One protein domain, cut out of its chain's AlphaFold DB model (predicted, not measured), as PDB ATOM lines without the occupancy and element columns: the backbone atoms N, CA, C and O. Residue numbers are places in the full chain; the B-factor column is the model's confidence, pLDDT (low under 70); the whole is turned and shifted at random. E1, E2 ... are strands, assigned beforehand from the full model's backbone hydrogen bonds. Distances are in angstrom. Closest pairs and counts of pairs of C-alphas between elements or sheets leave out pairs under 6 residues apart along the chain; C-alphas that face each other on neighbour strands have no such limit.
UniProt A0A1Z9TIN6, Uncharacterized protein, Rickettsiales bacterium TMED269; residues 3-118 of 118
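AT A GLANCE: This is residues 3 to 118 of the 118 residues of an uncharacterized protein of Rickettsiales bacterium TMED269 (UniProt A0A1Z9TIN6). A twisted antiparallel sheet, ordered E3 E6 E1 E8 E9, forms the main body, with the antiparallel ribbon E2 and E7 over one face as a loose, partial second layer. The small hairpin E4 and E5 lies near the E3 edge, and short pairings tie the long link, residues 89 to 108, to E8 and E9. The printed part has 116 residues, with nine strands, E1 to E9 along the chain, and no named helix; its class is all strand, with 51 residues in named elements, under half. It is compact, with a radius of gyration of the C-alphas of 14.1 A and spans of 41 by 28 by 26 A.

HOW THE PARTS SIT: E1, residues 3 to 7, is an inner strand, antiparallel to E6, residues 52 to 57 (N 4 to O 55, 2.9 A), and to E8, residues 78 to 88 (N 5 to O 85, 2.8 A). E2, residues 17 to 22, is antiparallel to E7, residues 68 to 72 (N 18 to O 71, 2.9 A); E2 and E6 are apart. Edge strand E3, residues 29 to 31, is antiparallel to E6 (N 29 to O 54, 2.8 A). E4, residues 36 to 38, and E5, residues 45 to 47, form a hairpin (N 37 to O 46, 2.8 A). E8 and edge strand E9, residues 109 to 117, form another (N 82 to O 113, 2.8 A).

IN THESE COORDINATES: E1 begins at C-alpha 3 (114.144, 252.312, 148.945). E6 measures 16.9 A, E8 33.5 A and E9 24.8 A; E9 ends at C-alpha 117 (99.219, 240.058, 128.028).

THE WHOLE: The C-alphas farthest apart, those of Pro 42 and Glu 118, are 43.0 A apart. The printed part has no cut, and the link E8 to E9 is long. Residues 41 to 43 have pLDDT under 70.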
ATOM      1  N   ILE A   3     113.950 253.392 149.902       92.88
ATOM      2  CA  ILE A   3     114.144 252.312 148.945       92.88
ATOM      3  C   ILE A   3     112.789 252.001 148.331       92.88
ATOM      4  O   ILE A   3     111.829 251.797 149.072       92.88
ATOM      5  N   LEU A   4     112.727 251.950 147.008       95.06
ATOM      6  CA  LEU A   4     111.650 251.302 146.275       95.06
ATOM      7  C   LEU A   4     112.184 249.959 145.774       95.06
ATOM      8  O   LEU A   4     113.249 249.904 145.158       95.06
ATOM      9  N   ILE A   5     111.458 248.895 146.092       95.50
ATOM     10  CA  ILE A   5     111.758 247.518 145.710       95.50
ATOM     11  C   ILE A   5     110.630 247.056 144.799       95.50
ATOM     12  O   ILE A   5     109.454 247.186 145.155       95.50
ATOM     13  N   ILE A   6     110.996 246.548 143.628       97.50
ATOM     14  CA  ILE A   6     110.061 246.042 142.631       97.50
ATOM     15  C   ILE A   6     110.471 244.623 142.274       97.50
ATOM     16  O   ILE A   6     111.607 244.398 141.866       97.50
ATOM     17  N   GLY A   7     109.547 243.688 142.449       97.19
ATOM     18  CA  GLY A   7     109.703 242.293 142.081       97.19
ATOM     19  C   GLY A   7     108.921 241.950 140.826       97.19
ATOM     20  O   GLY A   7     107.795 242.430 140.647       97.19
ATOM     21  N   PHE A   8     109.501 241.084 140.000       96.94
ATOM     22  CA  PHE A   8     108.909 240.601 138.754       96.94
ATOM     23  C   PHE A   8     108.810 239.066 138.765       96.94
ATOM     24  O   PHE A   8     109.611 238.404 138.113       96.94
ATOM     25  N   PRO A   9     107.840 238.474 139.494       96.06
ATOM     26  CA  PRO A   9     107.748 237.021 139.681       96.06
ATOM     27  C   PRO A   9     107.584 236.199 138.402       96.06
ATOM     28  O   PRO A   9     107.832 234.998 138.422       96.06
ATOM     29  N   ASP A  10     107.113 236.826 137.324       95.19
ATOM     30  CA  ASP A  10     106.848 236.165 136.044       95.19
ATOM     31  C   ASP A  10     107.919 236.468 134.979       95.19
ATOM     32  O   ASP A  10     107.871 235.894 133.892       95.19
ATOM     33  N   ALA A  11     108.894 237.338 135.281       92.81
ATOM     34  CA  ALA A  11     110.012 237.641 134.388       92.81
ATOM     35  C   ALA A  11     111.153 236.632 134.575       92.81
ATOM     36  O   ALA A  11     111.450 236.216 135.697       92.81
ATOM     37  N   LYS A  12     111.833 236.268 133.482       87.38
ATOM     38  CA  LYS A  12     113.026 235.398 133.539       87.38
ATOM     39  C   LYS A  12     114.333 236.173 133.688       87.38
ATOM     40  O   LYS A  12     115.284 235.635 134.246       87.38
ATOM     41  N   SER A  13     114.371 237.392 133.160       89.38
ATOM     42  CA  SER A  13     115.512 238.311 133.185       89.38
ATOM     43  C   SER A  13     115.017 239.760 133.114       89.38
ATOM     44  O   SER A  13     113.817 240.017 132.964       89.38
ATOM     45  N   PHE A  14     115.935 240.727 133.179       92.25
ATOM     46  CA  PHE A  14     115.616 242.139 132.934       92.25
ATOM     47  C   PHE A  14     115.485 242.534 131.457       92.25
ATOM     48  O   PHE A  14     115.226 243.706 131.185       92.25
ATOM     49  N   ASP A  15     115.603 241.607 130.501       90.88
ATOM     50  CA  ASP A  15     115.451 241.932 129.072       90.88
ATOM     51  C   ASP A  15     114.049 242.490 128.752       90.88
ATOM     52  O   ASP A  15     113.885 243.337 127.872       90.88
ATOM     53  N   GLU A  16     113.044 242.080 129.531       89.31
ATOM     54  CA  GLU A  16     111.641 242.497 129.419       89.31
ATOM     55  C   GLU A  16     111.349 243.845 130.109       89.31
ATOM     56  O   GLU A  16     110.226 244.349 130.030       89.31
ATOM     57  N   ILE A  17     112.316 244.432 130.828       93.44
ATOM     58  CA  ILE A  17     112.091 245.546 131.760       93.44
ATOM     59  C   ILE A  17     113.078 246.680 131.495       93.44
ATOM     60  O   ILE A  17     114.289 246.556 131.671       93.44
ATOM     61  N   LYS A  18     112.549 247.862 131.184       94.62
ATOM     62  CA  LYS A  18     113.353 249.051 130.902       94.62
ATOM     63  C   LYS A  18     112.936 250.234 131.762       94.62
ATOM     64  O   LYS A  18     111.764 250.600 131.830       94.62
ATOM     65  N   ILE A  19     113.914 250.897 132.377       96.25
ATOM     66  CA  ILE A  19     113.689 252.184 133.045       96.25
ATOM     67  C   ILE A  19     113.602 253.277 131.979       96.25
ATOM     68  O   ILE A  19     114.574 253.545 131.275       96.25
ATOM     69  N   ILE A  20     112.440 253.923 131.881       97.69
ATOM     70  CA  ILE A  20     112.205 255.036 130.952       97.69
ATOM     71  C   ILE A  20     112.624 256.360 131.582       97.69
ATOM     72  O   ILE A  20     113.273 257.185 130.943       97.69
ATOM     73  N   SER A  21     112.270 256.563 132.849       97.06
ATOM     74  CA  SER A  21     112.676 257.738 133.614       97.06
ATOM     75  C   SER A  21     112.688 257.429 135.107       97.06
ATOM     76  O   SER A  21     111.985 256.535 135.583       97.06
ATOM     77  N   SER A  22     113.514 258.157 135.854       96.06
ATOM     78  CA  SER A  22     113.620 258.017 137.301       96.06
ATOM     79  C   SER A  22     113.954 259.357 137.942       96.06
ATOM     80  O   SER A  22     114.899 260.030 137.534       96.06
ATOM     81  N   GLU A  23     113.199 259.720 138.975       95.69
ATOM     82  CA  GLU A  23     113.485 260.858 139.854       95.69
ATOM     83  C   GLU A  23     114.304 260.457 141.095       95.69
ATOM     84  O   GLU A  23     114.551 261.280 141.983       95.69
ATOM     85  N   PHE A  24     114.700 259.185 141.200       94.56
ATOM     86  CA  PHE A  24     115.566 258.715 142.276       94.56
ATOM     87  C   PHE A  24     117.011 259.174 142.051       94.56
ATOM     88  O   PHE A  24     117.505 259.219 140.928       94.56
ATOM     89  N   THR A  25     117.706 259.510 143.136       93.06
ATOM     90  CA  THR A  25     119.050 260.095 143.087       93.06
ATOM     91  C   THR A  25     120.158 259.060 142.971       93.06
ATOM     92  O   THR A  25     121.288 259.427 142.660       93.06
ATOM     93  N   GLN A  26     119.872 257.791 143.265       92.94
ATOM     94  CA  GLN A  26     120.831 256.698 143.145       92.94
ATOM     95  C   GLN A  26     120.499 255.815 141.947       92.94
ATOM     96  O   GLN A  26     119.331 255.629 141.599       92.94
ATOM     97  N   SER A  27     121.540 255.229 141.355       90.94
ATOM     98  CA  SER A  27     121.392 254.236 140.296       90.94
ATOM     99  C   SER A  27     120.581 253.034 140.775       90.94
ATOM    100  O   SER A  27     120.720 252.578 141.915       90.94
ATOM    101  N   ALA A  28     119.751 252.520 139.872       94.75
ATOM    102  CA  ALA A  28     119.073 251.250 140.041       94.75
ATOM    103  C   ALA A  28     120.081 250.108 140.234       94.75
ATOM    104  O   ALA A  28     121.152 250.094 139.624       94.75
ATOM    105  N   LYS A  29     119.711 249.151 141.077       95.12
ATOM    106  CA  LYS A  29     120.373 247.860 141.219       95.12
ATOM    107  C   LYS A  29     119.416 246.777 140.759       95.12
ATOM    108  O   LYS A  29     118.263 246.764 141.188       95.12
ATOM    109  N   PHE A  30     119.928 245.899 139.920       95.81
ATOM    110  CA  PHE A  30     119.217 244.774 139.343       95.81
ATOM    111  C   PHE A  30     119.783 243.507 139.973       95.81
ATOM    112  O   PHE A  30     121.002 243.408 140.122       95.81
ATOM    113  N   PHE A  31     118.904 242.603 140.382       96.19
ATOM    114  CA  PHE A  31     119.262 241.294 140.916       96.19
ATOM    115  C   PHE A  31     118.522 240.249 140.101       96.19
ATOM    116  O   PHE A  31     117.292 240.276 140.051       96.19
ATOM    117  N   GLU A  32     119.275 239.389 139.434       95.75
ATOM    118  CA  GLU A  32     118.749 238.260 138.679       95.75
ATOM    119  C   GLU A  32     118.403 237.101 139.621       95.75
ATOM    120  O   GLU A  32     118.785 237.082 140.795       95.75
ATOM    121  N   VAL A  33     117.686 236.104 139.102       94.94
ATOM    122  CA  VAL A  33     117.425 234.860 139.839       94.94
ATOM    123  C   VAL A  33     118.746 234.236 140.289       94.94
ATOM    124  O   VAL A  33     119.639 234.003 139.475       94.94
ATOM    125  N   GLY A  34     118.855 233.916 141.578       95.12
ATOM    126  CA  GLY A  34     120.067 233.334 142.156       95.12
ATOM    127  C   GLY A  34     121.060 234.345 142.741       95.12
ATOM    128  O   GLY A  34     121.992 233.923 143.428       95.12
ATOM    129  N   ASP A  35     120.863 235.650 142.533       95.44
ATOM    130  CA  ASP A  35     121.740 236.672 143.107       95.44
ATOM    131  C   ASP A  35     121.534 236.827 144.622       95.44
ATOM    132  O   ASP A  35     120.422 236.717 145.144       95.44
ATOM    133  N   GLU A  36     122.616 237.158 145.336       94.19
ATOM    134  CA  GLU A  36     122.551 237.537 146.747       94.19
ATOM    135  C   GLU A  36     122.013 238.967 146.919       94.19
ATOM    136  O   GLU A  36     122.607 239.960 146.483       94.19
ATOM    137  N   VAL A  37     120.903 239.087 147.642       91.69
ATOM    138  CA  VAL A  37     120.203 240.341 147.902       91.69
ATOM    139  C   VAL A  37     120.283 240.678 149.382       91.69
ATOM    140  O   VAL A  37     119.850 239.917 150.246       91.69
ATOM    141  N   LYS A  38     120.797 241.869 149.702       83.50
ATOM    142  CA  LYS A  38     120.783 242.384 151.075       83.50
ATOM    143  C   LYS A  38     119.359 242.776 151.471       83.50
ATOM    144  O   LYS A  38     118.759 243.624 150.813       83.50
ATOM    145  N   THR A  39     118.851 242.255 152.587       73.06
ATOM    146  CA  THR A  39     117.457 242.485 153.031       73.06
ATOM    147  C   THR A  39     117.251 243.825 153.757       73.06
ATOM    148  O   THR A  39     116.134 244.180 154.137       73.06
ATOM    149  N   TYR A  40     118.327 244.606 153.921       74.38
ATOM    150  CA  TYR A  40     118.395 245.872 154.669       74.38
ATOM    151  C   TYR A  40     118.048 245.760 156.163       74.38
ATOM    152  O   TYR A  40     117.980 246.781 156.847       74.38
ATOM    153  N   TYR A  41     117.947 244.534 156.678       61.97
ATOM    154  CA  TYR A  41     118.123 244.220 158.091       61.97
ATOM    155  C   TYR A  41     119.619 244.042 158.405       61.97
ATOM    156  O   TYR A  41     120.419 243.784 157.493       61.97
ATOM    157  N   PRO A  42     120.059 244.249 159.658       58.12
ATOM    158  CA  PRO A  42     121.456 244.057 160.022       58.12
ATOM    159  C   PRO A  42     121.903 242.617 159.735       58.12
ATOM    160  O   PRO A  42     121.461 241.690 160.396       58.12
ATOM    161  N   SER A  43     122.828 242.477 158.781       55.38
ATOM    162  CA  SER A  43     123.587 241.252 158.475       55.38
ATOM    163  C   SER A  43     122.859 240.108 157.757       55.38
ATOM    164  O   SER A  43     123.452 239.040 157.634       55.38
ATOM    165  N   ASP A  44     121.674 240.348 157.193       79.81
ATOM    166  CA  ASP A  44     120.933 239.318 156.453       79.81
ATOM    167  C   ASP A  44     121.023 239.496 154.927       79.81
ATOM    168  O   ASP A  44     120.868 240.594 154.371       79.81
ATOM    169  N   PHE A  45     121.260 238.369 154.258       84.62
ATOM    170  CA  PHE A  45     121.208 238.205 152.810       84.62
ATOM    171  C   PHE A  45     120.238 237.079 152.478       84.62
ATOM    172  O   PHE A  45     120.046 236.158 153.273       84.62
ATOM    173  N   LYS A  46     119.660 237.143 151.286       89.25
ATOM    174  CA  LYS A  46     118.883 236.053 150.703       89.25
ATOM    175  C   LYS A  46     119.283 235.832 149.254       89.25
ATOM    176  O   LYS A  46     119.949 236.682 148.670       89.25
ATOM    177  N   ILE A  47     118.811 234.735 148.685       94.25
ATOM    178  CA  ILE A  47     118.873 234.483 147.249       94.25
ATOM    179  C   ILE A  47     117.569 234.980 146.622       94.25
ATOM    180  O   ILE A  47     116.507 234.759 147.199       94.25
ATOM    181  N   ALA A  48     117.653 235.691 145.498       95.31
ATOM    182  CA  ALA A  48     116.474 236.120 144.748       95.31
ATOM    183  C   ALA A  48     115.808 234.928 144.039       95.31
ATOM    184  O   ALA A  48     116.457 234.232 143.252       95.31
ATOM    185  N   ASP A  49     114.513 234.732 144.279       95.62
ATOM    186  CA  ASP A  49     113.673 233.729 143.619       95.62
ATOM    187  C   ASP A  49     113.184 234.213 142.240       95.62
ATOM    188  O   ASP A  49     112.852 233.405 141.372       95.62
ATOM    189  N   TYR A  50     113.146 235.531 142.025       95.94
ATOM    190  CA  TYR A  50     112.777 236.191 140.768       95.94
ATOM    191  C   TYR A  50     113.510 237.537 140.608       95.94
ATOM    192  O   TYR A  50     114.027 238.063 141.595       95.94
ATOM    193  N   PRO A  51     113.537 238.142 139.403       96.44
ATOM    194  CA  PRO A  51     114.206 239.422 139.192       96.44
ATOM    195  C   PRO A  51     113.706 240.541 140.125       96.44
ATOM    196  O   PRO A  51     112.499 240.795 140.238       96.44
ATOM    197  N   LEU A  52     114.646 241.252 140.762       97.12
ATOM    198  CA  LEU A  52     114.384 242.401 141.640       97.12
ATOM    199  C   LEU A  52     115.073 243.681 141.171       97.12
ATOM    200  O   LEU A  52     116.284 243.725 140.950       97.12
ATOM    201  N   LEU A  53     114.310 244.766 141.116       97.06
ATOM    202  CA  LEU A  53     114.817 246.115 140.919       97.06
ATOM    203  C   LEU A  53     114.778 246.872 142.248       97.06
ATOM    204  O   LEU A  53     113.710 247.141 142.799       97.06
ATOM    205  N   HIS A  54     115.948 247.268 142.741       95.56
ATOM    206  CA  HIS A  54     116.077 248.169 143.881       95.56
ATOM    207  C   HIS A  54     116.534 249.553 143.427       95.56
ATOM    208  O   HIS A  54     117.556 249.691 142.756       95.56
ATOM    209  N   ILE A  55     115.830 250.600 143.850       95.38
ATOM    210  CA  ILE A  55     116.225 251.985 143.582       95.38
ATOM    211  C   ILE A  55     116.055 252.858 144.825       95.38
ATOM    212  O   ILE A  55     115.154 252.646 145.639       95.38
ATOM    213  N   PHE A  56     116.960 253.822 145.013       92.94
ATOM    214  CA  PHE A  56     117.153 254.466 146.311       92.94
ATOM    215  C   PHE A  56     117.224 255.981 146.214       92.94
ATOM    216  O   PHE A  56     117.743 256.547 145.256       92.94
ATOM    217  N   ASN A  57     116.797 256.625 147.295       92.94
ATOM    218  CA  ASN A  57     117.175 257.988 147.614       92.94
ATOM    219  C   ASN A  57     117.993 258.029 148.904       92.94
ATOM    220  O   ASN A  57     117.558 257.566 149.970       92.94
ATOM    221  N   MET A  58     119.166 258.651 148.817       89.69
ATOM    222  CA  MET A  58     120.017 258.957 149.958       89.69
ATOM    223  C   MET A  58     120.561 260.389 149.812       89.69
ATOM    224  O   MET A  58     121.329 260.636 148.886       89.69
ATOM    225  N   PRO A  59     120.157 261.341 150.681       87.00
ATOM    226  CA  PRO A  59     119.207 261.200 151.796       87.00
ATOM    227  C   PRO A  59     117.759 260.923 151.339       87.00
ATOM    228  O   PRO A  59     117.443 260.989 150.156       87.00
ATOM    229  N   ASN A  60     116.872 260.584 152.286       82.00
ATOM    230  CA  ASN A  60     115.438 260.441 151.988       82.00
ATOM    231  C   ASN A  60     114.877 261.815 151.560       82.00
ATOM    232  O   ASN A  60     115.111 262.780 152.293       82.00
ATOM    233  N   PRO A  61     114.179 261.949 150.417       81.88
ATOM    234  CA  PRO A  61     113.581 263.216 150.025       81.88
ATOM    235  C   PRO A  61     112.548 263.687 151.051       81.88
ATOM    236  O   PRO A  61     111.591 262.986 151.369       81.88
ATOM    237  N   ILE A  62     112.704 264.920 151.525       78.62
ATOM    238  CA  ILE A  62     111.695 265.583 152.352       78.62
ATOM    239  C   ILE A  62     110.613 266.133 151.419       78.62
ATOM    240  O   ILE A  62     110.924 266.857 150.473       78.62
ATOM    241  N   ASN A  63     109.348 265.798 151.683       81.69
ATOM    242  CA  ASN A  63     108.176 266.300 150.951       81.69
ATOM    243  C   ASN A  63     108.184 266.048 149.431       81.69
ATOM    244  O   ASN A  63     107.493 266.751 148.695       81.69
ATOM    245  N   LYS A  64     108.925 265.045 148.940       84.31
ATOM    246  CA  LYS A  64     108.822 264.593 147.544       84.31
ATOM    247  C   LYS A  64     108.455 263.121 147.477       84.31
ATOM    248  O   LYS A  64     108.892 262.324 148.302       84.31
ATOM    249  N   LYS A  65     107.679 262.776 146.455       87.06
ATOM    250  CA  LYS A  65     107.345 261.401 146.086       87.06
ATOM    251  C   LYS A  65     108.046 261.118 144.757       87.06
ATOM    252  O   LYS A  65     107.510 261.540 143.740       87.06
ATOM    253  N   PRO A  66     109.253 260.526 144.768       91.88
ATOM    254  CA  PRO A  66     109.988 260.271 143.537       91.88
ATOM    255  C   PRO A  66     109.189 259.331 142.634       91.88
ATOM    256  O   PRO A  66     108.616 258.347 143.107       91.88
ATOM    257  N   ILE A  67     109.169 259.636 141.344       94.31
ATOM    258  CA  ILE A  67     108.518 258.821 140.322       94.31
ATOM    259  C   ILE A  67     109.564 257.949 139.618       94.31
ATOM    260  O   ILE A  67     110.640 258.415 139.242       94.31
ATOM    261  N   LEU A  68     109.231 256.672 139.428       95.81
ATOM    262  CA  LEU A  68     109.932 255.748 138.539       95.81
ATOM    263  C   LEU A  68     108.953 255.315 137.448       95.81
ATOM    264  O   LEU A  68     107.845 254.875 137.757       95.81
ATOM    265  N   GLN A  69     109.363 255.428 136.186       96.56
ATOM    266  CA  GLN A  69     108.605 254.935 135.040       96.56
ATOM    267  C   GLN A  69     109.332 253.752 134.413       96.56
ATOM    268  O   GLN A  69     110.510 253.851 134.059       96.56
ATOM    269  N   LEU A  70     108.601 252.653 134.262       95.81
ATOM    270  CA  LEU A  70     109.075 251.426 133.641       95.81
ATOM    271  C   LEU A  70     108.274 251.150 132.371       95.81
ATOM    272  O   LEU A  70     107.055 251.324 132.352       95.81
ATOM    273  N   GLU A  71     108.970 250.693 131.343       94.94
ATOM    274  CA  GLU A  71     108.402 249.993 130.197       94.94
ATOM    275  C   GLU A  71     108.629 248.502 130.428       94.94
ATOM    276  O   GLU A  71     109.729 248.089 130.798       94.94
ATOM    277  N   ILE A  72     107.566 247.717 130.284       92.81
ATOM    278  CA  ILE A  72     107.573 246.279 130.536       92.81
ATOM    279  C   ILE A  72     106.980 245.620 129.299       92.81
ATOM    280  O   ILE A  72     105.864 245.963 128.906       92.81
ATOM    281  N   SER A  73     107.733 244.700 128.703       92.56
ATOM    282  CA  SER A  73     107.371 243.982 127.481       92.56
ATOM    283  C   SER A  73     107.421 242.476 127.746       92.56
ATOM    284  O   SER A  73     108.434 241.857 127.429       92.56
ATOM    285  N   PRO A  74     106.373 241.891 128.358       91.38
ATOM    286  CA  PRO A  74     106.384 240.477 128.697       91.38
ATOM    287  C   PRO A  74     106.515 239.582 127.462       91.38
ATOM    288  O   PRO A  74     105.824 239.806 126.468       91.38
ATOM    289  N   GLU A  75     107.348 238.543 127.530       87.44
ATOM    290  CA  GLU A  75     107.503 237.598 126.406       87.44
ATOM    291  C   GLU A  75     106.350 236.592 126.299       87.44
ATOM    292  O   GLU A  75     106.085 236.046 125.226       87.44
ATOM    293  N   ASN A  76     105.680 236.311 127.420       87.94
ATOM    294  CA  ASN A  76     104.670 235.263 127.514       87.94
ATOM    295  C   ASN A  76     103.265 235.857 127.648       87.94
ATOM    296  O   ASN A  76     103.050 236.820 128.383       87.94
ATOM    297  N   LEU A  77     102.301 235.228 126.968       91.06
ATOM    298  CA  LEU A  77     100.879 235.530 127.122       91.06
ATOM    299  C   LEU A  77     100.382 235.134 128.519       91.06
ATOM    300  O   LEU A  77     100.845 234.145 129.094       91.06
ATOM    301  N   GLY A  78      99.380 235.854 129.020       92.56
ATOM    302  CA  GLY A  78      98.741 235.590 130.308       92.56
ATOM    303  C   GLY A  78      98.961 236.694 131.337       92.56
ATOM    304  O   GLY A  78      99.020 237.877 131.006       92.56
ATOM    305  N   GLU A  79      99.009 236.315 132.614       94.25
ATOM    306  CA  GLU A  79      99.211 237.259 133.711       94.25
ATOM    307  C   GLU A  79     100.697 237.558 133.915       94.25
ATOM    308  O   GLU A  79     101.495 236.651 134.138       94.25
ATOM    309  N   PHE A  80     101.045 238.842 133.926       95.50
ATOM    310  CA  PHE A  80     102.355 239.331 134.337       95.50
ATOM    311  C   PHE A  80     102.217 240.150 135.624       95.50
ATOM    312  O   PHE A  80     101.612 241.232 135.641       95.50
ATOM    313  N   ARG A  81     102.740 239.624 136.733       96.56
ATOM    314  CA  ARG A  81     102.638 240.220 138.068       96.56
ATOM    315  C   ARG A  81     103.827 241.129 138.342       96.56
ATOM    316  O   ARG A  81     104.971 240.826 138.026       96.56
ATOM    317  N   ILE A  82     103.536 242.242 139.001       97.38
ATOM    318  CA  ILE A  82     104.523 243.205 139.482       97.38
ATOM    319  C   ILE A  82     104.239 243.440 140.958       97.38
ATOM    320  O   ILE A  82     103.131 243.841 141.331       97.38
ATOM    321  N   PHE A  83     105.236 243.190 141.796       97.94
ATOM    322  CA  PHE A  83     105.166 243.415 143.234       97.94
ATOM    323  C   PHE A  83     105.949 244.667 143.585       97.94
ATOM    324  O   PHE A  83     107.075 244.834 143.130       97.94
ATOM    325  N   THR A  84     105.375 245.559 144.387       97.06
ATOM    326  CA  THR A  84     106.064 246.786 144.806       97.06
ATOM    327  C   THR A  84     105.977 246.982 146.313       97.06
ATOM    328  O   THR A  84     104.912 246.825 146.913       97.06
ATOM    329  N   LYS A  85     107.101 247.351 146.930       95.31
ATOM    330  CA  LYS A  85     107.160 247.812 148.321       95.31
ATOM    331  C   LYS A  85     108.171 248.932 148.481       95.31
ATOM    332  O   LYS A  85     109.132 249.048 147.722       95.31
ATOM    333  N   ALA A  86     107.972 249.752 149.502       93.00
ATOM    334  CA  ALA A  86     108.907 250.794 149.885       93.00
ATOM    335  C   ALA A  86     109.416 250.559 151.306       93.00
ATOM    336  O   ALA A  86     108.645 250.205 152.193       93.00
ATOM    337  N   LYS A  87     110.706 250.807 151.533       90.81
ATOM    338  CA  LYS A  87     111.326 250.794 152.864       90.81
ATOM    339  C   LYS A  87     112.007 252.124 153.123       90.81
ATOM    340  O   LYS A  87     112.663 252.672 152.240       90.81
ATOM    341  N   SER A  88     111.911 252.647 154.337       89.38
ATOM    342  CA  SER A  88     112.592 253.890 154.709       89.38
ATOM    343  C   SER A  88     113.421 253.724 155.979       89.38
ATOM    344  O   SER A  88     113.013 253.066 156.921       89.38
ATOM    345  N   ALA A  89     114.618 254.308 156.020       84.81
ATOM    346  CA  ALA A  89     115.440 254.309 157.229       84.81
ATOM    347  C   ALA A  89     114.665 255.010 158.366       84.81
ATOM    348  O   ALA A  89     114.122 256.090 158.113       84.81
ATOM    349  N   PRO A  90     114.628 254.447 159.590       83.88
ATOM    350  CA  PRO A  90     115.566 253.455 160.133       83.88
ATOM    351  C   PRO A  90     115.234 251.963 159.892       83.88
ATOM    352  O   PRO A  90     115.802 251.124 160.577       83.88
ATOM    353  N   PHE A  91     114.382 251.612 158.923       82.31
ATOM    354  CA  PHE A  91     114.061 250.221 158.550       82.31
ATOM    355  C   PHE A  91     113.374 249.417 159.663       82.31
ATOM    356  O   PHE A  91     113.584 248.219 159.821       82.31
ATOM    357  N   THR A  92     112.518 250.081 160.440       82.25
ATOM    358  CA  THR A  92     111.589 249.420 161.368       82.25
ATOM    359  C   THR A  92     110.397 248.830 160.613       82.25
ATOM    360  O   THR A  92     110.107 249.241 159.488       82.25
ATOM    361  N   VAL A  93     109.640 247.923 161.236       76.25
ATOM    362  CA  VAL A  93     108.394 247.375 160.656       76.25
ATOM    363  C   VAL A  93     107.433 248.493 160.226       76.25
ATOM    364  O   VAL A  93     106.798 248.413 159.175       76.25
ATOM    365  N   ASP A  94     107.394 249.604 160.967       82.75
ATOM    366  CA  ASP A  94     106.572 250.777 160.648       82.75
ATOM    367  C   ASP A  94     107.041 251.553 159.411       82.75
ATOM    368  O   ASP A  94     106.243 252.244 158.779       82.75
ATOM    369  N   SER A  95     108.284 251.363 158.986       84.88
ATOM    370  CA  SER A  95     108.890 252.070 157.857       84.88
ATOM    371  C   SER A  95     108.762 251.362 156.499       84.88
ATOM    372  O   SER A  95     109.284 251.868 155.500       84.88
ATOM    373  N   ILE A  96     108.085 250.207 156.475       88.81
ATOM    374  CA  ILE A  96     107.810 249.393 155.283       88.81
ATOM    375  C   ILE A  96     106.378 249.642 154.800       88.81
ATOM    376  O   ILE A  96     105.452 249.687 155.608       88.81
ATOM    377  N   PHE A  97     106.169 249.809 153.502       92.12
ATOM    378  CA  PHE A  97     104.845 249.948 152.897       92.12
ATOM    379  C   PHE A  97     104.719 248.996 151.696       92.12
ATOM    380  O   PHE A  97     105.682 248.919 150.933       92.12
ATOM    381  N   PRO A  98     103.560 248.348 151.471       95.19
ATOM    382  CA  PRO A  98     102.301 248.465 152.221       95.19
ATOM    383  C   PRO A  98     102.292 247.741 153.577       95.19
ATOM    384  O   PRO A  98     103.250 247.082 153.965       95.19
ATOM    385  N   LYS A  99     101.202 247.919 154.339       92.88
ATOM    386  CA  LYS A  99     100.971 247.278 155.654       92.88
ATOM    387  C   LYS A  99     100.124 246.003 155.589       92.88
ATOM    388  O   LYS A  99      99.791 245.437 156.624       92.88
ATOM    389  N   GLY A 100      99.747 245.592 154.388       93.06
ATOM    390  CA  GLY A 100      98.894 244.446 154.108       93.06
ATOM    391  C   GLY A 100      98.853 244.202 152.603       93.06
ATOM    392  O   GLY A 100      99.255 245.076 151.836       93.06
ATOM    393  N   GLY A 101      98.365 243.036 152.182       92.69
ATOM    394  CA  GLY A 101      98.249 242.684 150.768       92.69
ATOM    395  C   GLY A 101      98.863 241.328 150.450       92.69
ATOM    396  O   GLY A 101      98.809 240.409 151.265       92.69
ATOM    397  N   SER A 102      99.417 241.210 149.242       96.56
ATOM    398  CA  SER A 102     100.159 240.011 148.842       96.56
ATOM    399  C   SER A 102     101.491 239.958 149.586       96.56
ATOM    400  O   SER A 102     101.976 240.987 150.051       96.56
ATOM    401  N   ILE A 103     102.054 238.764 149.709       94.62
ATOM    402  CA  ILE A 103     103.352 238.542 150.337       94.62
ATOM    403  C   ILE A 103     104.363 238.201 149.246       94.62
ATOM    404  O   ILE A 103     104.037 237.447 148.326       94.62
ATOM    405  N   ASP A 104     105.553 238.782 149.341       93.69
ATOM    406  CA  ASP A 104     106.673 238.486 148.455       93.69
ATOM    407  C   ASP A 104     107.655 237.465 149.053       93.69
ATOM    408  O   ASP A 104     107.447 236.931 150.143       93.69
ATOM    409  N   GLU A 105     108.737 237.183 148.331       91.62
ATOM    410  CA  GLU A 105     109.814 236.271 148.753       91.62
ATOM    411  C   GLU A 105     110.536 236.688 150.057       91.62
ATOM    412  O   GLU A 105     111.228 235.870 150.651       91.62
ATOM    413  N   ASP A 106     110.378 237.928 150.551       88.94
ATOM    414  CA  ASP A 106     110.885 238.338 151.877       88.94
ATOM    415  C   ASP A 106     109.893 238.047 153.012       88.94
ATOM    416  O   ASP A 106     110.121 238.443 154.156       88.94
ATOM    417  N   ASN A 107     108.765 237.395 152.715       90.38
ATOM    418  CA  ASN A 107     107.630 237.289 153.625       90.38
ATOM    419  C   ASN A 107     107.107 238.675 154.078       90.38
ATOM    420  O   ASN A 107     106.609 238.840 155.195       90.38
ATOM    421  N   GLU A 108     107.229 239.689 153.213       91.12
ATOM    422  CA  GLU A 108     106.783 241.058 153.466       91.12
ATOM    423  C   GLU A 108     105.598 241.433 152.576       91.12
ATOM    424  O   GLU A 108     105.422 240.920 151.472       91.12
ATOM    425  N   PHE A 109     104.774 242.366 153.057       95.38
ATOM    426  CA  PHE A 109     103.642 242.857 152.284       95.38
ATOM    427  C   PHE A 109     104.092 243.680 151.074       95.38
ATOM    428  O   PHE A 109     104.931 244.575 151.190       95.38
ATOM    429  N   VAL A 110     103.450 243.421 149.934       97.31
ATOM    430  CA  VAL A 110     103.635 244.125 148.663       97.31
ATOM    431  C   VAL A 110     102.302 244.539 148.053       97.31
ATOM    432  O   VAL A 110     101.278 243.860 148.187       97.31
ATOM    433  N   GLU A 111     102.335 245.652 147.327       97.19
ATOM    434  CA  GLU A 111     101.264 246.035 146.417       97.19
ATOM    435  C   GLU A 111     101.435 245.215 145.137       97.19
ATOM    436  O   GLU A 111     102.503 245.242 144.516       97.19
ATOM    437  N   LYS A 112     100.391 244.475 144.751       97.56
ATOM    438  CA  LYS A 112     100.394 243.619 143.563       97.56
ATOM    439  C   LYS A 112      99.639 244.288 142.424       97.56
ATOM    440  O   LYS A 112      98.438 244.522 142.533       97.56
ATOM    441  N   LYS A 113     100.315 244.471 141.293       95.69
ATOM    442  CA  LYS A 113      99.697 244.815 140.012       95.69
ATOM    443  C   LYS A 113      99.778 243.623 139.064       95.69
ATOM    444  O   LYS A 113     100.794 242.939 139.031       95.69
ATOM    445  N   VAL A 114      98.714 243.388 138.303       95.31
ATOM    446  CA  VAL A 114      98.663 242.362 137.253       95.31
ATOM    447  C   VAL A 114      98.446 243.064 135.919       95.31
ATOM    448  O   VAL A 114      97.582 243.937 135.814       95.31
ATOM    449  N   ILE A 115      99.252 242.709 134.926       92.31
ATOM    450  CA  ILE A 115      99.072 243.086 133.526       92.31
ATOM    451  C   ILE A 115      98.603 241.831 132.791       92.31
ATOM    452  O   ILE A 115      99.187 240.768 132.974       92.31
ATOM    453  N   ILE A 116      97.541 241.951 131.995       93.19
ATOM    454  CA  ILE A 116      97.096 240.875 131.108       93.19
ATOM    455  C   ILE A 116      97.760 241.092 129.752       93.19
ATOM    456  O   ILE A 116      97.632 242.172 129.172       93.19
ATOM    457  N   VAL A 117      98.498 240.086 129.300       90.19
ATOM    458  CA  VAL A 117      99.219 240.058 128.028       90.19
ATOM    459  C   VAL A 117      98.425 239.164 127.082       90.19
ATOM    460  O   VAL A 117      98.287 237.964 127.338       90.19
ATOM    461  N   GLU A 118      97.863 239.769 126.036       84.94
ATOM    462  CA  GLU A 118      97.016 239.123 125.019       84.94
ATOM    463  C   GLU A 118      97.735 238.975 123.677       84.94
ATOM    464  O   GLU A 118      98.526 239.881 123.323       84.94
TER     465      GLU A 118